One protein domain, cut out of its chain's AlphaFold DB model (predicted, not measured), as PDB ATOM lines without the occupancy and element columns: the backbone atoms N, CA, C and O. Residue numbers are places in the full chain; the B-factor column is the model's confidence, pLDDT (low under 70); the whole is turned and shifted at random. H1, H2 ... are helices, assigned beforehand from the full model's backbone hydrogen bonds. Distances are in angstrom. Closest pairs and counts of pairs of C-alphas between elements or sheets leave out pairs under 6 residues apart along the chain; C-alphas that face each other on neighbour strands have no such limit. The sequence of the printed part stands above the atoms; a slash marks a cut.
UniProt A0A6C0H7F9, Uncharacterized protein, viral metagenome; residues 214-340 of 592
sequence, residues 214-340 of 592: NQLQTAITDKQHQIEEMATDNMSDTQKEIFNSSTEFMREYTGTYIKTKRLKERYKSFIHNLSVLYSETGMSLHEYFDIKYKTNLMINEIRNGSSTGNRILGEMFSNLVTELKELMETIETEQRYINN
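This is residues 214 to 340 of the 592 residues of an uncharacterized protein of viral metagenome (UniProt A0A6C0H7F9). Two V's of helices lie one over the other, with their corners at the same end: H1 and H2 make one V, H3 and H5 the other, and the short H4 sits between the arms of the second V, near the middle of the domain. H1 packs beside H5 and H2 packs on H3, while the last residues of H5, 335 to 340, stick out. The printed part has 127 residues with five named helices, H1 to H5 in order along the chain, and no named strand; its class is all helix. It is compact, with a radius of gyration of the C-alphas of 15.6 A, and spans 49 by 39 by 23 A.

H1, residues 214 to 233, touches residues 317 to 331 of H5, residues 308 to 340, at a shallow tilt of 18 degrees, opposite ways; the closest C-alphas are those of Lys 223 and Leu 324, 6.4 A apart. H1 is close to but not clearly touching H2, residues 237 to 255, with the C-alphas of Thr 232 and Lys 240 closest at 6.2 A; the tilt of 35.3 degrees is only just steep. H2 and H3, residues 261 to 281, form a helical hairpin: they touch at a steep tilt of 39 degrees, opposite ways, with the C-alphas of Ser 246 and Phe 270 closest at 6.2 A. H4, residues 285 to 293, touches H3 residues 274 to 278, with the C-alphas of Leu 274 and His 286 closest at 6.6 A. H4 also touches H5 residues 321 to 325 at a shallow tilt of 14 degrees, the same way; the C-alphas of Tyr 288 and Val 321 are closest, at 5.9 A. H3, with Thr 281 alone, only just touches H5, with 3 pairs of C-alphas within 8 A; the closest are those of Thr 281 and Asn 310, 5.8 A apart. H1 and H3 are apart, and so are H2 and H5. Every O i to N i+4 pair is within hydrogen-bond range in H1, H2, H4 and H5; in H3 15 of 17 are.

H1 begins at C-alpha 214, (-98.294, 0.424, -2.552), and is 28.5 A long from first to last C-alpha. H2 is 27.0 A long and H3 30.6 A. H4 has 9 residues and begins at C-alpha 285, (-82.325, 17.081, -14.276). H5, the longest at 33 residues and 48.2 A, ends at C-alpha 340, (-86.666, -8.395, 7.815).

The C-alphas farthest apart are those of Gly 305 and Asn 340, at 50.4 A. The printed part has no cut. The links H1 to H2, H2 to H3 and H3 to H4 are tight; H4 to H5, residues 294 to 307, is long. Residues 256 to 262 stand free. The mean pLDDT of the printed part is 84.1; residue 257 and residues 301 to 309 are under 70.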
ATOM      1  N   ASN A 214     -97.608   0.174  -1.287       91.50
ATOM      2  CA  ASN A 214     -98.294   0.424  -2.552       91.50
ATOM      3  C   ASN A 214     -98.704   1.901  -2.679       91.50
ATOM      4  O   ASN A 214     -98.505   2.486  -3.737       91.50
ATOM      5  N   GLN A 215     -99.201   2.522  -1.603       92.06
ATOM      6  CA  GLN A 215     -99.521   3.956  -1.572       92.06
ATOM      7  C   GLN A 215     -98.283   4.821  -1.828       92.06
ATOM      8  O   GLN A 215     -98.331   5.730  -2.654       92.06
ATOM      9  N   LEU A 216     -97.156   4.512  -1.177       91.94
ATOM     10  CA  LEU A 216     -95.888   5.202  -1.418       91.94
ATOM     11  C   LEU A 216     -95.405   5.011  -2.865       91.94
ATOM     12  O   LEU A 216     -94.900   5.951  -3.471       91.94
ATOM     13  N   GLN A 217     -95.581   3.819  -3.446       91.75
ATOM     14  CA  GLN A 217     -95.209   3.554  -4.839       91.75
ATOM     15  C   GLN A 217     -96.054   4.374  -5.826       91.75
ATOM     16  O   GLN A 217     -95.520   4.872  -6.823       91.75
ATOM     17  N   THR A 218     -97.348   4.541  -5.544       93.00
ATOM     18  CA  THR A 218     -98.223   5.449  -6.295       93.00
ATOM     19  C   THR A 218     -97.749   6.891  -6.144       93.00
ATOM     20  O   THR A 218     -97.506   7.540  -7.152       93.00
ATOM     21  N   ALA A 219     -97.474   7.350  -4.918       92.44
ATOM     22  CA  ALA A 219     -96.984   8.707  -4.665       92.44
ATOM     23  C   ALA A 219     -95.661   9.018  -5.392       92.44
ATOM     24  O   ALA A 219     -95.494  10.110  -5.925       92.44
ATOM     25  N   ILE A 220     -94.733   8.055  -5.476       92.00
ATOM     26  CA  ILE A 220     -93.516   8.189  -6.294       92.00
ATOM     27  C   ILE A 220     -93.857   8.363  -7.771       92.00
ATOM     28  O   ILE A 220     -93.248   9.191  -8.441       92.00
ATOM     29  N   THR A 221     -94.794   7.567  -8.284       91.88
ATOM     30  CA  THR A 221     -95.197   7.627  -9.696       91.88
ATOM     31  C   THR A 221     -95.825   8.986 -10.010       91.88
ATOM     32  O   THR A 221     -95.450   9.616 -10.996       91.88
ATOM     33  N   ASP A 222     -96.692   9.480  -9.126       91.88
ATOM     34  CA  ASP A 222     -97.328  10.792  -9.255       91.88
ATOM     35  C   ASP A 222     -96.291  11.923  -9.182       91.88
ATOM     36  O   ASP A 222     -96.327  12.859  -9.978       91.88
ATOM     37  N   LYS A 223     -95.310  11.825  -8.276       91.62
ATOM     38  CA  LYS A 223     -94.218  12.804  -8.168       91.62
ATOM     39  C   LYS A 223     -93.286  12.786  -9.378       91.62
ATOM     40  O   LYS A 223     -92.874  13.846  -9.832       91.62
ATOM     41  N   GLN A 224     -92.987  11.613  -9.935       91.81
ATOM     42  CA  GLN A 224     -92.239  11.504 -11.193       91.81
ATOM     43  C   GLN A 224     -92.992  12.169 -12.348       91.81
ATOM     44  O   GLN A 224     -92.372  12.898 -13.115       91.81
ATOM     45  N   HIS A 225     -94.313  11.977 -12.433       92.06
ATOM     46  CA  HIS A 225     -95.142  12.661 -13.425       92.06
ATOM     47  C   HIS A 225     -95.114  14.183 -13.235       92.06
ATOM     48  O   HIS A 225     -94.890  14.899 -14.199       92.06
ATOM     49  N   GLN A 226     -95.261  14.681 -12.001       91.75
ATOM     50  CA  GLN A 226     -95.181  16.120 -11.700       91.75
ATOM     51  C   GLN A 226     -93.834  16.733 -12.109       91.75
ATOM     52  O   GLN A 226     -93.795  17.834 -12.652       91.75
ATOM     53  N   ILE A 227     -92.726  16.025 -11.863       90.25
ATOM     54  CA  ILE A 227     -91.382  16.471 -12.260       90.25
ATOM     55  C   ILE A 227     -91.239  16.487 -13.786       90.25
ATOM     56  O   ILE A 227     -90.678  17.431 -14.337       90.25
ATOM     57  N   GLU A 228     -91.732  15.452 -14.470       89.25
ATOM     58  CA  GLU A 228     -91.685  15.363 -15.933       89.25
ATOM     59  C   GLU A 228     -92.545  16.439 -16.598       89.25
ATOM     60  O   GLU A 228     -92.071  17.086 -17.525       89.25
ATOM     61  N   GLU A 229     -93.750  16.682 -16.085       90.81
ATOM     62  CA  GLU A 229     -94.665  17.730 -16.543       90.81
ATOM     63  C   GLU A 229     -94.046  19.121 -16.357       90.81
ATOM     64  O   GLU A 229     -93.935  19.882 -17.318       90.81
ATOM     65  N   MET A 230     -93.499  19.409 -15.167       87.31
ATOM     66  CA  MET A 230     -92.773  20.656 -14.907       87.31
ATOM     67  C   MET A 230     -91.574  20.828 -15.849       87.31
ATOM     68  O   MET A 230     -91.337  21.931 -16.347       87.31
ATOM     69  N   ALA A 231     -90.822  19.756 -16.108       85.81
ATOM     70  CA  ALA A 231     -89.700  19.796 -17.035       85.81
ATOM     71  C   ALA A 231     -90.172  20.095 -18.465       85.81
ATOM     72  O   ALA A 231     -89.592  20.951 -19.128       85.81
ATOM     73  N   THR A 232     -91.231  19.438 -18.942       87.00
ATOM     74  CA  THR A 232     -91.726  19.635 -20.308       87.00
ATOM     75  C   THR A 232     -92.403  20.985 -20.513       87.00
ATOM     76  O   THR A 232     -92.223  21.580 -21.573       87.00
ATOM     77  N   ASP A 233     -93.130  21.506 -19.528       86.38
ATOM     78  CA  ASP A 233     -93.878  22.763 -19.663       86.38
ATOM     79  C   ASP A 233     -92.964  23.989 -19.748       86.38
ATOM     80  O   ASP A 233     -93.311  24.991 -20.372       86.38
ATOM     81  N   ASN A 234     -91.766  23.895 -19.170       83.44
ATOM     82  CA  ASN A 234     -90.789  24.982 -19.118       83.44
ATOM     83  C   ASN A 234     -89.655  24.838 -20.150       83.44
ATOM     84  O   ASN A 234     -88.706  25.621 -20.132       83.44
ATOM     85  N   MET A 235     -89.743  23.850 -21.049       85.94
ATOM     86  CA  MET A 235     -88.757  23.582 -22.102       85.94
ATOM     87  C   MET A 235     -89.284  23.929 -23.501       85.94
ATOM     88  O   MET A 235     -90.454  23.712 -23.821       85.94
ATOM     89  N   SER A 236     -88.393  24.396 -24.381       86.62
ATOM     90  CA  SER A 236     -88.658  24.501 -25.822       86.62
ATOM     91  C   SER A 236     -88.774  23.117 -26.479       86.62
ATOM     92  O   SER A 236     -88.339  22.107 -25.924       86.62
ATOM     93  N   ASP A 237     -89.302  23.052 -27.703       86.81
ATOM     94  CA  ASP A 237     -89.439  21.778 -28.427       86.81
ATOM     95  C   ASP A 237     -88.089  21.083 -28.673       86.81
ATOM     96  O   ASP A 237     -87.979  19.867 -28.516       86.81
ATOM     97  N   THR A 238     -87.026  21.851 -28.935       85.00
ATOM     98  CA  THR A 238     -85.665  21.306 -29.049       85.00
ATOM     99  C   THR A 238     -85.145  20.748 -27.720       85.00
ATOM    100  O   THR A 238     -84.512  19.695 -27.694       85.00
ATOM    101  N   GLN A 239     -85.443  21.401 -26.595       85.25
ATOM    102  CA  GLN A 239     -85.059  20.925 -25.262       85.25
ATOM    103  C   GLN A 239     -85.836  19.661 -24.864       85.25
ATOM    104  O   GLN A 239     -85.248  18.728 -24.313       85.25
ATOM    105  N   LYS A 240     -87.124  19.575 -25.220       87.88
ATOM    106  CA  LYS A 240     -87.951  18.372 -25.030       87.88
ATOM    107  C   LYS A 240     -87.395  17.171 -25.791       87.88
ATOM    108  O   LYS A 240     -87.340  16.074 -25.235       87.88
ATOM    109  N   GLU A 241     -86.941  17.351 -27.032       87.25
ATOM    110  CA  GLU A 241     -86.291  16.275 -27.796       87.25
ATOM    111  C   GLU A 241     -85.021  15.763 -27.103       87.25
ATOM    112  O   GLU A 241     -84.810  14.546 -27.004       87.25
ATOM    113  N   ILE A 242     -84.200  16.671 -26.565       86.75
ATOM    114  CA  ILE A 242     -82.987  16.319 -25.813       86.75
ATOM    115  C   ILE A 242     -83.352  15.574 -24.519       86.75
ATOM    116  O   ILE A 242     -82.726  14.557 -24.202       86.75
ATOM    117  N   PHE A 243     -84.372  16.027 -23.788       87.94
ATOM    118  CA  PHE A 243     -84.853  15.389 -22.560       87.94
ATOM    119  C   PHE A 243     -85.430  13.984 -22.810       87.94
ATOM    120  O   PHE A 243     -85.070  13.026 -22.116       87.94
ATOM    121  N   ASN A 244     -86.250  13.820 -23.848       88.31
ATOM    122  CA  ASN A 244     -86.816  12.527 -24.240       88.31
ATOM    123  C   ASN A 244     -85.723  11.542 -24.673       88.31
ATOM    124  O   ASN A 244     -85.685  10.406 -24.194       88.31
ATOM    125  N   SER A 245     -84.773  12.006 -25.493       87.62
ATOM    126  CA  SER A 245     -83.606  11.215 -25.906       87.62
ATOM    127  C   SER A 245     -82.749  10.792 -24.706       87.62
ATOM    128  O   SER A 245     -82.250   9.668 -24.649       87.62
ATOM    129  N   SER A 246     -82.602  11.677 -23.717       88.25
ATOM    130  CA  SER A 246     -81.871  11.417 -22.470       88.25
ATOM    131  C   SER A 246     -82.577  10.370 -21.600       88.25
ATOM    132  O   SER A 246     -81.935   9.462 -21.068       88.25
ATOM    133  N   THR A 247     -83.906  10.429 -21.523       87.44
ATOM    134  CA  THR A 247     -84.737   9.453 -20.804       87.44
ATOM    135  C   THR A 247     -84.688   8.067 -21.447       87.44
ATOM    136  O   THR A 247     -84.542   7.055 -20.753       87.44
ATOM    137  N   GLU A 248     -84.774   8.001 -22.777       87.94
ATOM    138  CA  GLU A 248     -84.654   6.749 -23.525       87.94
ATOM    139  C   GLU A 248     -83.259   6.135 -23.361       87.94
ATOM    140  O   GLU A 248     -83.137   4.946 -23.051       87.94
ATOM    141  N   PHE A 249     -82.213   6.963 -23.458       88.88
ATOM    142  CA  PHE A 249     -80.841   6.532 -23.216       88.88
ATOM    143  C   PHE A 249     -80.665   5.956 -21.808       88.88
ATOM    144  O   PHE A 249     -80.086   4.882 -21.671       88.88
ATOM    145  N   MET A 250     -81.186   6.605 -20.760       86.81
ATOM    146  CA  MET A 250     -81.065   6.093 -19.388       86.81
ATOM    147  C   MET A 250     -81.814   4.778 -19.172       86.81
ATOM    148  O   MET A 250     -81.328   3.900 -18.451       86.81
ATOM    149  N   ARG A 251     -82.961   4.590 -19.835       86.38
ATOM    150  CA  ARG A 251     -83.691   3.314 -19.842       86.38
ATOM    151  C   ARG A 251     -82.886   2.200 -20.522       86.38
ATOM    152  O   ARG A 251     -82.778   1.106 -19.969       86.38
ATOM    153  N   GLU A 252     -82.290   2.469 -21.685       86.50
ATOM    154  CA  GLU A 252     -81.402   1.522 -22.380       86.50
ATOM    155  C   GLU A 252     -80.151   1.223 -21.539       86.50
ATOM    156  O   GLU A 252     -79.744   0.065 -21.382       86.50
ATOM    157  N   TYR A 253     -79.566   2.270 -20.953       85.81
ATOM    158  CA  TYR A 253     -78.371   2.185 -20.136       85.81
ATOM    159  C   TYR A 253     -78.627   1.318 -18.915       85.81
ATOM    160  O   TYR A 253     -77.919   0.340 -18.729       85.81
ATOM    161  N   THR A 254     -79.638   1.598 -18.098       82.44
ATOM    162  CA  THR A 254     -79.937   0.784 -16.907       82.44
ATOM    163  C   THR A 254     -80.393  -0.636 -17.234       82.44
ATOM    164  O   THR A 254     -80.016  -1.564 -16.519       82.44
ATOM    165  N   GLY A 255     -81.123  -0.837 -18.334       77.69
ATOM    166  CA  GLY A 255     -81.627  -2.153 -18.732       77.69
ATOM    167  C   GLY A 255     -80.564  -3.120 -19.269       77.69
ATOM    168  O   GLY A 255     -80.784  -4.331 -19.283       77.69
ATOM    169  N   THR A 256     -79.398  -2.629 -19.700       79.56
ATOM    170  CA  THR A 256     -78.327  -3.476 -20.250       79.56
ATOM    171  C   THR A 256     -77.329  -3.927 -19.183       79.56
ATOM    172  O   THR A 256     -76.648  -3.114 -18.558       79.56
ATOM    173  N   TYR A 257     -77.165  -5.245 -19.012       69.56
ATOM    174  CA  TYR A 257     -76.198  -5.810 -18.057       69.56
ATOM    175  C   TYR A 257     -74.738  -5.563 -18.480       69.56
ATOM    176  O   TYR A 257     -73.907  -5.157 -17.670       69.56
ATOM    177  N   ILE A 258     -74.424  -5.747 -19.769       73.62
ATOM    178  CA  ILE A 258     -73.087  -5.504 -20.335       73.62
ATOM    179  C   ILE A 258     -73.124  -4.226 -21.170       73.62
ATOM    180  O   ILE A 258     -73.795  -4.163 -22.201       73.62
ATOM    181  N   LYS A 259     -72.371  -3.206 -20.749       81.19
ATOM    182  CA  LYS A 259     -72.295  -1.926 -21.468       81.19
ATOM    183  C   LYS A 259     -71.395  -2.060 -22.697       81.19
ATOM    184  O   LYS A 259     -70.182  -2.242 -22.563       81.19
ATOM    185  N   THR A 260     -71.971  -1.937 -23.891       80.44
ATOM    186  CA  THR A 260     -71.219  -1.962 -25.156       80.44
ATOM    187  C   THR A 260     -70.362  -0.701 -25.326       80.44
ATOM    188  O   THR A 260     -70.619   0.330 -24.701       80.44
ATOM    189  N   LYS A 261     -69.344  -0.752 -26.201       81.69
ATOM    190  CA  LYS A 261     -68.513   0.423 -26.536       81.69
ATOM    191  C   LYS A 261     -69.368   1.597 -27.040       81.69
ATOM    192  O   LYS A 261     -69.216   2.709 -26.552       81.69
ATOM    193  N   ARG A 262     -70.340   1.310 -27.914       82.06
ATOM    194  CA  ARG A 262     -71.311   2.282 -28.445       82.06
ATOM    195  C   ARG A 262     -72.123   2.966 -27.340       82.06
ATOM    196  O   ARG A 262     -72.327   4.174 -27.385       82.06
ATOM    197  N   LEU A 263     -72.565   2.208 -26.336       83.81
ATOM    198  CA  LEU A 263     -73.335   2.741 -25.210       83.81
ATOM    199  C   LEU A 263     -72.473   3.633 -24.297       83.81
ATOM    200  O   LEU A 263     -72.931   4.675 -23.837       83.81
ATOM    201  N   LYS A 264     -71.202   3.265 -24.084       81.75
ATOM    202  CA  LYS A 264     -70.229   4.087 -23.341       81.75
ATOM    203  C   LYS A 264     -69.863   5.385 -24.070       81.75
ATOM    204  O   LYS A 264     -69.613   6.390 -23.416       81.75
ATOM    205  N   GLU A 265     -69.825   5.379 -25.400       83.00
ATOM    206  CA  GLU A 265     -69.596   6.592 -26.199       83.00
ATOM    207  C   GLU A 265     -70.806   7.533 -26.146       83.00
ATOM    208  O   GLU A 265     -70.639   8.717 -25.854       83.00
ATOM    209  N   ARG A 266     -72.025   6.999 -26.303       85.62
ATOM    210  CA  ARG A 266     -73.277   7.763 -26.147       85.62
ATOM    211  C   ARG A 266     -73.432   8.393 -24.762       85.62
ATOM    212  O   ARG A 266     -74.001   9.474 -24.662       85.62
ATOM    213  N   TYR A 267     -72.878   7.772 -23.720       86.00
ATOM    214  CA  TYR A 267     -72.879   8.330 -22.366       86.00
ATOM    215  C   TYR A 267     -72.218   9.716 -22.295       86.00
ATOM    216  O   TYR A 267     -72.711  10.593 -21.597       86.00
ATOM    217  N   LYS A 268     -71.141   9.962 -23.057       83.44
ATOM    218  CA  LYS A 268     -70.491  11.284 -23.083       83.44
ATOM    219  C   LYS A 268     -71.395  12.351 -23.699       83.44
ATOM    220  O   LYS A 268     -71.511  13.439 -23.147       83.44
ATOM    221  N   SER A 269     -72.050  12.024 -24.815       84.50
ATOM    222  CA  SER A 269     -73.036  12.904 -25.452       84.50
ATOM    223  C   SER A 269     -74.231  13.162 -24.535       84.50
ATOM    224  O   SER A 269     -74.699  14.287 -24.452       84.50
ATOM    225  N   PHE A 270     -74.674  12.153 -23.787       88.31
ATOM    226  CA  PHE A 270     -75.728  12.290 -22.786       88.31
ATOM    227  C   PHE A 270     -75.349  13.257 -21.649       88.31
ATOM    228  O   PHE A 270     -76.118  14.166 -21.351       88.31
ATOM    229  N   ILE A 271     -74.152  13.132 -21.060       86.12
ATOM    230  CA  ILE A 271     -73.687  14.070 -20.019       86.12
ATOM    231  C   ILE A 271     -73.588  15.497 -20.566       86.12
ATOM    232  O   ILE A 271     -73.967  16.451 -19.886       86.12
ATOM    233  N   HIS A 272     -73.110  15.653 -21.802       86.38
ATOM    234  CA  HIS A 272     -73.069  16.953 -22.462       86.38
ATOM    235  C   HIS A 272     -74.476  17.541 -22.644       86.38
ATOM    236  O   HIS A 272     -74.706  18.676 -22.243       86.38
ATOM    237  N   ASN A 273     -75.427  16.748 -23.139       85.94
ATOM    238  CA  ASN A 273     -76.825  17.146 -23.307       85.94
ATOM    239  C   ASN A 273     -77.476  17.579 -21.984       85.94
ATOM    240  O   ASN A 273     -78.150  18.604 -21.942       85.94
ATOM    241  N   LEU A 274     -77.234  16.851 -20.889       85.69
ATOM    242  CA  LEU A 274     -77.712  17.251 -19.561       85.69
ATOM    243  C   LEU A 274     -77.051  18.536 -19.056       85.69
ATOM    244  O   LEU A 274     -77.714  19.351 -18.421       85.69
ATOM    245  N   SER A 275     -75.762  18.733 -19.346       84.94
ATOM    246  CA  SER A 275     -75.039  19.956 -18.970       84.94
ATOM    247  C   SER A 275     -75.593  21.177 -19.715       84.94
ATOM    248  O   SER A 275     -75.757  22.240 -19.118       84.94
ATOM    249  N   VAL A 276     -75.933  21.016 -21.001       84.31
ATOM    250  CA  VAL A 276     -76.597  22.047 -21.815       84.31
ATOM    251  C   VAL A 276     -77.975  22.370 -21.239       84.31
ATOM    252  O   VAL A 276     -78.226  23.526 -20.903       84.31
ATOM    253  N   LEU A 277     -78.819  21.356 -21.008       83.38
ATOM    254  CA  LEU A 277     -80.153  21.549 -20.429       83.38
ATOM    255  C   LEU A 277     -80.103  22.242 -19.062       83.38
ATOM    256  O   LEU A 277     -80.895  23.149 -18.809       83.38
ATOM    257  N   TYR A 278     -79.156  21.865 -18.200       83.81
ATOM    258  CA  TYR A 278     -78.956  22.518 -16.906       83.81
ATOM    259  C   TYR A 278     -78.581  23.996 -17.066       83.81
ATOM    260  O   TYR A 278     -79.150  24.852 -16.396       83.81
ATOM    261  N   SER A 279     -77.665  24.312 -17.987       79.88
ATOM    262  CA  SER A 279     -77.230  25.695 -18.223       79.88
ATOM    263  C   SER A 279     -78.337  26.597 -18.778       79.88
ATOM    264  O   SER A 279     -78.366  27.790 -18.478       79.88
ATOM    265  N   GLU A 280     -79.251  26.033 -19.567       79.50
ATOM    266  CA  GLU A 280     -80.326  26.775 -20.230       79.50
ATOM    267  C   GLU A 280     -81.564  26.939 -19.345       79.50
ATOM    268  O   GLU A 280     -82.196  27.994 -19.365       79.50
ATOM    269  N   THR A 281     -81.902  25.918 -18.551       78.19
ATOM    270  CA  THR A 281     -83.147  25.883 -17.763       78.19
ATOM    271  C   THR A 281     -82.938  26.136 -16.270       78.19
ATOM    272  O   THR A 281     -83.869  26.539 -15.582       78.19
ATOM    273  N   GLY A 282     -81.733  25.904 -15.741       75.75
ATOM    274  CA  GLY A 282     -81.465  25.914 -14.299       75.75
ATOM    275  C   GLY A 282     -82.010  24.694 -13.541       75.75
ATOM    276  O   GLY A 282     -81.781  24.587 -12.339       75.75
ATOM    277  N   MET A 283     -82.698  23.758 -14.211       82.94
ATOM    278  CA  MET A 283     -83.266  22.554 -13.591       82.94
ATOM    279  C   MET A 283     -82.211  21.459 -13.433       82.94
ATOM    280  O   MET A 283     -81.608  21.022 -14.417       82.94
ATOM    281  N   SER A 284     -82.024  20.949 -12.214       84.06
ATOM    282  CA  SER A 284     -81.082  19.867 -11.891       84.06
ATOM    283  C   SER A 284     -81.559  18.480 -12.363       84.06
ATOM    284  O   SER A 284     -81.646  17.519 -11.605       84.06
ATOM    285  N   LEU A 285     -81.828  18.328 -13.665       84.62
ATOM    286  CA  LEU A 285     -82.325  17.081 -14.276       84.62
ATOM    287  C   LEU A 285     -81.411  15.874 -14.018       84.62
ATOM    288  O   LEU A 285     -81.879  14.741 -13.956       84.62
ATOM    289  N   HIS A 286     -80.109  16.107 -13.860       83.75
ATOM    290  CA  HIS A 286     -79.139  15.072 -13.510       83.75
ATOM    291  C   HIS A 286     -79.429  14.438 -12.140       83.75
ATOM    292  O   HIS A 286     -79.387  13.215 -12.038       83.75
ATOM    293  N   GLU A 287     -79.824  15.228 -11.133       84.19
ATOM    294  CA  GLU A 287     -80.224  14.729  -9.808       84.19
ATOM    295  C   GLU A 287     -81.500  13.884  -9.902       84.19
ATOM    296  O   GLU A 287     -81.593  12.810  -9.305       84.19
ATOM    297  N   TYR A 288     -82.465  14.320 -10.719       87.38
ATOM    298  CA  TYR A 288     -83.669  13.538 -11.003       87.38
ATOM    299  C   TYR A 288     -83.334  12.182 -11.645       87.38
ATOM    300  O   TYR A 288     -83.830  11.141 -11.200       87.38
ATOM    301  N   PHE A 289     -82.470  12.171 -12.667       86.38
ATOM    302  CA  PHE A 289     -82.024  10.935 -13.309       86.38
ATOM    303  C   PHE A 289     -81.267  10.023 -12.335       86.38
ATOM    304  O   PHE A 289     -81.494   8.810 -12.351       86.38
ATOM    305  N   ASP A 290     -80.441  10.581 -11.452       86.19
ATOM    306  CA  ASP A 290     -79.728   9.828 -10.419       86.19
ATOM    307  C   ASP A 290     -80.662   9.116  -9.457       86.19
ATOM    308  O   ASP A 290     -80.516   7.912  -9.224       86.19
ATOM    309  N   ILE A 291     -81.667   9.832  -8.962       85.44
ATOM    310  CA  ILE A 291     -82.659   9.292  -8.037       85.44
ATOM    311  C   ILE A 291     -83.508   8.223  -8.739       85.44
ATOM    312  O   ILE A 291     -83.603   7.091  -8.261       85.44
ATOM    313  N   LYS A 292     -84.056   8.524  -9.923       85.94
ATOM    314  CA  LYS A 292     -84.954   7.617 -10.657       85.94
ATOM    315  C   LYS A 292     -84.279   6.319 -11.100       85.94
ATOM    316  O   LYS A 292     -84.877   5.247 -11.003       85.94
ATOM    317  N   TYR A 293     -83.051   6.408 -11.605       84.50
ATOM    318  CA  TYR A 293     -82.333   5.271 -12.187       84.50
ATOM    319  C   TYR A 293     -81.293   4.655 -11.246       84.50
ATOM    320  O   TYR A 293     -80.654   3.668 -11.619       84.50
ATOM    321  N   LYS A 294     -81.149   5.192 -10.025       81.38
ATOM    322  CA  LYS A 294     -80.142   4.783  -9.034       81.38
ATOM    323  C   LYS A 294     -78.726   4.820  -9.618       81.38
ATOM    324  O   LYS A 294     -77.950   3.871  -9.476       81.38
ATOM    325  N   THR A 295     -78.416   5.907 -10.317       78.38
ATOM    326  CA  THR A 295     -77.098   6.179 -10.904       78.38
ATOM    327  C   THR A 295     -76.405   7.331 -10.184       78.38
ATOM    328  O   THR A 295     -76.985   7.946  -9.298       78.38
ATOM    329  N   ASN A 296     -75.132   7.560 -10.514       76.38
ATOM    330  CA  ASN A 296     -74.391   8.743 -10.090       76.38
ATOM    331  C   ASN A 296     -73.909   9.463 -11.356       76.38
ATOM    332  O   ASN A 296     -73.054   8.931 -12.078       76.38
ATOM    333  N   LEU A 297     -74.510  10.606 -11.665       78.44
ATOM    334  CA  LEU A 297     -74.306  11.388 -12.872       78.44
ATOM    335  C   LEU A 297     -73.653  12.713 -12.487       78.44
ATOM    336  O   LEU A 297     -74.276  13.616 -11.941       78.44
ATOM    337  N   MET A 298     -72.383  12.855 -12.850       70.56
ATOM    338  CA  MET A 298     -71.666  14.116 -12.699       70.56
ATOM    339  C   MET A 298     -71.802  14.917 -13.995       70.56
ATOM    340  O   MET A 298     -71.347  14.460 -15.048       70.56
ATOM    341  N   ILE A 299     -72.413  16.099 -13.923       75.19
ATOM    342  CA  ILE A 299     -72.475  17.045 -15.044       75.19
ATOM    343  C   ILE A 299     -71.430  18.153 -14.894       75.19
ATOM    344  O   ILE A 299     -70.973  18.452 -13.794       75.19
ATOM    345  N   ASN A 300     -71.048  18.764 -16.016       73.81
ATOM    346  CA  ASN A 300     -70.169  19.928 -16.003       73.81
ATOM    347  C   ASN A 300     -71.019  21.195 -15.851       73.81
ATOM    348  O   ASN A 300     -71.938  21.417 -16.641       73.81
ATOM    349  N   GLU A 301     -70.691  22.053 -14.887       65.81
ATOM    350  CA  GLU A 301     -71.335  23.361 -14.749       65.81
ATOM    351  C   GLU A 301     -70.886  24.301 -15.877       65.81
ATOM    352  O   GLU A 301     -69.822  24.923 -15.823       65.81
ATOM    353  N   ILE A 302     -71.705  24.419 -16.922       63.84
ATOM    354  CA  ILE A 302     -71.516  25.425 -17.967       63.84
ATOM    355  C   ILE A 302     -72.102  26.738 -17.431       63.84
ATOM    356  O   ILE A 302     -73.317  26.935 -17.429       63.84
ATOM    357  N   ARG A 303     -71.247  27.629 -16.909       52.34
ATOM    358  CA  ARG A 303     -71.674  28.934 -16.376       52.34
ATOM    359  C   ARG A 303     -72.120  29.865 -17.502       52.34
ATOM    360  O   ARG A 303     -71.293  30.554 -18.090       52.34
ATOM    361  N   ASN A 304     -73.427  29.954 -17.712       54.91
ATOM    362  CA  ASN A 304     -74.062  31.087 -18.380       54.91
ATOM    363  C   ASN A 304     -74.774  31.954 -17.330       54.91
ATOM    364  O   ASN A 304     -75.212  31.450 -16.294       54.91
ATOM    365  N   GLY A 305     -74.837  33.272 -17.548       51.41
ATOM    366  CA  GLY A 305     -75.502  34.201 -16.629       51.41
ATOM    367  C   GLY A 305     -76.970  33.816 -16.448       51.41
ATOM    368  O   GLY A 305     -77.769  34.009 -17.358       51.41
ATOM    369  N   SER A 306     -77.317  33.230 -15.299       55.84
ATOM    370  CA  SER A 306     -78.684  32.773 -15.033       55.84
ATOM    371  C   SER A 306     -79.621  33.969 -14.884       55.84
ATOM    372  O   SER A 306     -79.371  34.878 -14.090       55.84
ATOM    373  N   SER A 307     -80.714  33.966 -15.647       63.56
ATOM    374  CA  SER A 307     -81.826  34.885 -15.422       63.56
ATOM    375  C   SER A 307     -82.455  34.596 -14.050       63.56
ATOM    376  O   SER A 307     -82.458  33.457 -13.575       63.56
ATOM    377  N   THR A 308     -83.018  35.613 -13.393       66.69
ATOM    378  CA  THR A 308     -83.714  35.442 -12.103       66.69
ATOM    379  C   THR A 308     -84.858  34.421 -12.194       66.69
ATOM    380  O   THR A 308     -85.088  33.682 -11.243       66.69
ATOM    381  N   GLY A 309     -85.522  34.320 -13.355       66.12
ATOM    382  CA  GLY A 309     -86.567  33.324 -13.617       66.12
ATOM    383  C   GLY A 309     -86.052  31.881 -13.584       66.12
ATOM    384  O   GLY A 309     -86.657  31.035 -12.931       66.12
ATOM    385  N   ASN A 310     -84.886  31.613 -14.181       71.50
ATOM    386  CA  ASN A 310     -84.284  30.273 -14.184       71.50
ATOM    387  C   ASN A 310     -83.830  29.828 -12.784       71.50
ATOM    388  O   ASN A 310     -83.787  28.636 -12.497       71.50
ATOM    389  N   ARG A 311     -83.511  30.774 -11.887       72.00
ATOM    390  CA  ARG A 311     -83.168  30.465 -10.488       72.00
ATOM    391  C   ARG A 311     -84.378  29.998  -9.680       72.00
ATOM    392  O   ARG A 311     -84.268  29.004  -8.975       72.00
ATOM    393  N   ILE A 312     -85.514  30.684  -9.816       78.44
ATOM    394  CA  ILE A 312     -86.763  30.313  -9.128       78.44
ATOM    395  C   ILE A 312     -87.258  28.957  -9.640       78.44
ATOM    396  O   ILE A 312     -87.600  28.083  -8.848       78.44
ATOM    397  N   LEU A 313     -87.230  28.757 -10.963       81.19
ATOM    398  CA  LEU A 313     -87.573  27.479 -11.584       81.19
ATOM    399  C   LEU A 313     -86.663  26.344 -11.082       81.19
ATOM    400  O   LEU A 313     -87.152  25.282 -10.704       81.19
ATOM    401  N   GLY A 314     -85.349  26.580 -11.042       80.81
ATOM    402  CA  GLY A 314     -84.373  25.612 -10.542       80.81
ATOM    403  C   GLY A 314     -84.600  25.229  -9.077       80.81
ATOM    404  O   GLY A 314     -84.506  24.053  -8.737       80.81
ATOM    405  N   GLU A 315     -84.958  26.187  -8.219       82.75
ATOM    406  CA  GLU A 315     -85.271  25.936  -6.805       82.75
ATOM    407  C   GLU A 315     -86.572  25.137  -6.635       82.75
ATOM    408  O   GLU A 315     -86.599  24.147  -5.904       82.75
ATOM    409  N   MET A 316     -87.634  25.493  -7.369       84.69
ATOM    410  CA  MET A 316     -88.890  24.729  -7.374       84.69
ATOM    411  C   MET A 316     -88.679  23.287  -7.850       84.69
ATOM    412  O   MET A 316     -89.198  22.348  -7.242       84.69
ATOM    413  N   PHE A 317     -87.880  23.108  -8.902       89.00
ATOM    414  CA  PHE A 317     -87.521  21.795  -9.420       89.00
ATOM    415  C   PHE A 317     -86.704  20.990  -8.399       89.00
ATOM    416  O   PHE A 317     -87.018  19.831  -8.128       89.00
ATOM    417  N   SER A 318     -85.695  21.607  -7.777       86.62
ATOM    418  CA  SER A 318     -84.853  20.964  -6.760       86.62
ATOM    419  C   SER A 318     -85.660  20.525  -5.531       86.62
ATOM    420  O   SER A 318     -85.438  19.429  -5.008       86.62
ATOM    421  N   ASN A 319     -86.667  21.304  -5.118       89.88
ATOM    422  CA  ASN A 319     -87.579  20.919  -4.040       89.88
ATOM    423  C   ASN A 319     -88.376  19.652  -4.389       89.88
ATOM    424  O   ASN A 319     -88.399  18.712  -3.597       89.88
ATOM    425  N   LEU A 320     -88.952  19.566  -5.596       89.12
ATOM    426  CA  LEU A 320     -89.665  18.358  -6.039       89.12
ATOM    427  C   LEU A 320     -88.748  17.130  -6.123       89.12
ATOM    428  O   LEU A 320     -89.146  16.025  -5.751       89.12
ATOM    429  N   VAL A 321     -87.513  17.314  -6.592       90.38
ATOM    430  CA  VAL A 321     -86.505  16.246  -6.640       90.38
ATOM    431  C   VAL A 321     -86.109  15.794  -5.229       90.38
ATOM    432  O   VAL A 321     -85.945  14.595  -4.991       90.38
ATOM    433  N   THR A 322     -86.021  16.722  -4.274       90.81
ATOM    434  CA  THR A 322     -85.748  16.420  -2.862       90.81
ATOM    435  C   THR A 322     -86.897  15.634  -2.229       90.81
ATOM    436  O   THR A 322     -86.654  14.590  -1.626       90.81
ATOM    437  N   GLU A 323     -88.148  16.043  -2.450       91.69
ATOM    438  CA  GLU A 323     -89.330  15.290  -2.001       91.69
ATOM    439  C   GLU A 323     -89.361  13.867  -2.588       91.69
ATOM    440  O   GLU A 323     -89.640  12.894  -1.883       91.69
ATOM    441  N   LEU A 324     -89.033  13.712  -3.878       92.06
ATOM    442  CA  LEU A 324     -88.933  12.396  -4.516       92.06
ATOM    443  C   LEU A 324     -87.862  11.525  -3.842       92.06
ATOM    444  O   LEU A 324     -88.079  10.327  -3.634       92.06
ATOM    445  N   LYS A 325     -86.713  12.113  -3.493       91.81
ATOM    446  CA  LYS A 325     -85.630  11.417  -2.792       91.81
ATOM    447  C   LYS A 325     -86.079  10.919  -1.419       91.81
ATOM    448  O   LYS A 325     -85.874   9.747  -1.110       91.81
ATOM    449  N   GLU A 326     -86.734  11.768  -0.631       93.12
ATOM    450  CA  GLU A 326     -87.267  11.406   0.688       93.12
ATOM    451  C   GLU A 326     -88.305  10.276   0.597       93.12
ATOM    452  O   GLU A 326     -88.279   9.323   1.386       93.12
ATOM    453  N   LEU A 327     -89.182  10.318  -0.413       91.81
ATOM    454  CA  LEU A 327     -90.135   9.239  -0.684       91.81
ATOM    455  C   LEU A 327     -89.430   7.926  -1.046       91.81
ATOM    456  O   LEU A 327     -89.816   6.862  -0.554       91.81
ATOM    457  N   MET A 328     -88.382   7.977  -1.873       90.00
ATOM    458  CA  MET A 328     -87.589   6.796  -2.223       90.00
ATOM    459  C   MET A 328     -86.877   6.192  -1.009       90.00
ATOM    460  O   MET A 328     -86.927   4.972  -0.826       90.00
ATOM    461  N   GLU A 329     -86.273   7.017  -0.152       91.94
ATOM    462  CA  GLU A 329     -85.655   6.563   1.100       91.94
ATOM    463  C   GLU A 329     -86.694   5.920   2.029       91.94
ATOM    464  O   GLU A 329     -86.467   4.827   2.562       91.94
ATOM    465  N   THR A 330     -87.875   6.531   2.147       93.19
ATOM    466  CA  THR A 330     -88.995   5.994   2.932       93.19
ATOM    467  C   THR A 330     -89.416   4.613   2.420       93.19
ATOM    468  O   THR A 330     -89.494   3.669   3.210       93.19
ATOM    469  N   ILE A 331     -89.583   4.427   1.104       92.69
ATOM    470  CA  ILE A 331     -89.885   3.103   0.532       92.69
ATOM    471  C   ILE A 331     -88.793   2.084   0.853       92.69
ATOM    472  O   ILE A 331     -89.110   0.946   1.200       92.69
ATOM    473  N   GLU A 332     -87.515   2.447   0.750       91.25
ATOM    474  CA  GLU A 332     -86.425   1.514   1.049       91.25
ATOM    475  C   GLU A 332     -86.393   1.109   2.525       91.25
ATOM    476  O   GLU A 332     -86.058  -0.035   2.855       91.25
ATOM    477  N   THR A 333     -86.724   2.024   3.438       92.69
ATOM    478  CA  THR A 333     -86.856   1.695   4.864       92.69
ATOM    479  C   THR A 333     -88.038   0.760   5.121       92.69
ATOM    480  O   THR A 333     -87.847  -0.276   5.762       92.69
ATOM    481  N   GLU A 334     -89.209   1.030   4.539       91.94
ATOM    482  CA  GLU A 334     -90.393   0.170   4.670       91.94
ATOM    483  C   GLU A 334     -90.180  -1.210   4.032       91.94
ATOM    484  O   GLU A 334     -90.503  -2.236   4.631       91.94
ATOM    485  N   GLN A 335     -89.551  -1.284   2.857       92.19
ATOM    486  CA  GLN A 335     -89.186  -2.554   2.221       92.19
ATOM    487  C   GLN A 335     -88.243  -3.380   3.096       92.19
ATOM    488  O   GLN A 335     -88.432  -4.590   3.242       92.19
ATOM    489  N   ARG A 336     -87.227  -2.740   3.690       92.81
ATOM    490  CA  ARG A 336     -86.304  -3.407   4.618       92.81
ATOM    491  C   ARG A 336     -87.031  -3.906   5.857       92.81
ATOM    492  O   ARG A 336     -86.813  -5.053   6.238       92.81
ATOM    493  N   TYR A 337     -87.903  -3.087   6.440       93.25
ATOM    494  CA  TYR A 337     -88.732  -3.480   7.574       93.25
ATOM    495  C   TYR A 337     -89.574  -4.715   7.235       93.25
ATOM    496  O   TYR A 337     -89.413  -5.750   7.873       93.25
ATOM    497  N   ILE A 338     -90.377  -4.665   6.168       92.19
ATOM    498  CA  ILE A 338     -91.247  -5.775   5.750       92.19
ATOM    499  C   ILE A 338     -90.437  -7.054   5.505       92.19
ATOM    500  O   ILE A 338     -90.801  -8.120   6.003       92.19
ATOM    501  N   ASN A 339     -89.322  -6.969   4.773       92.44
ATOM    502  CA  ASN A 339     -88.498  -8.136   4.450       92.44
ATOM    503  C   ASN A 339     -87.845  -8.756   5.692       92.44
ATOM    504  O   ASN A 339     -87.847  -9.980   5.840       92.44
ATOM    505  N   ASN A 340     -87.298  -7.927   6.584       93.06
ATOM    506  CA  ASN A 340     -86.666  -8.395   7.815       93.06
ATOM    507  C   ASN A 340     -87.698  -9.006   8.761       93.06
ATOM    508  O   ASN A 340     -87.489 -10.107   9.266       93.06
TER     509      ASN A 340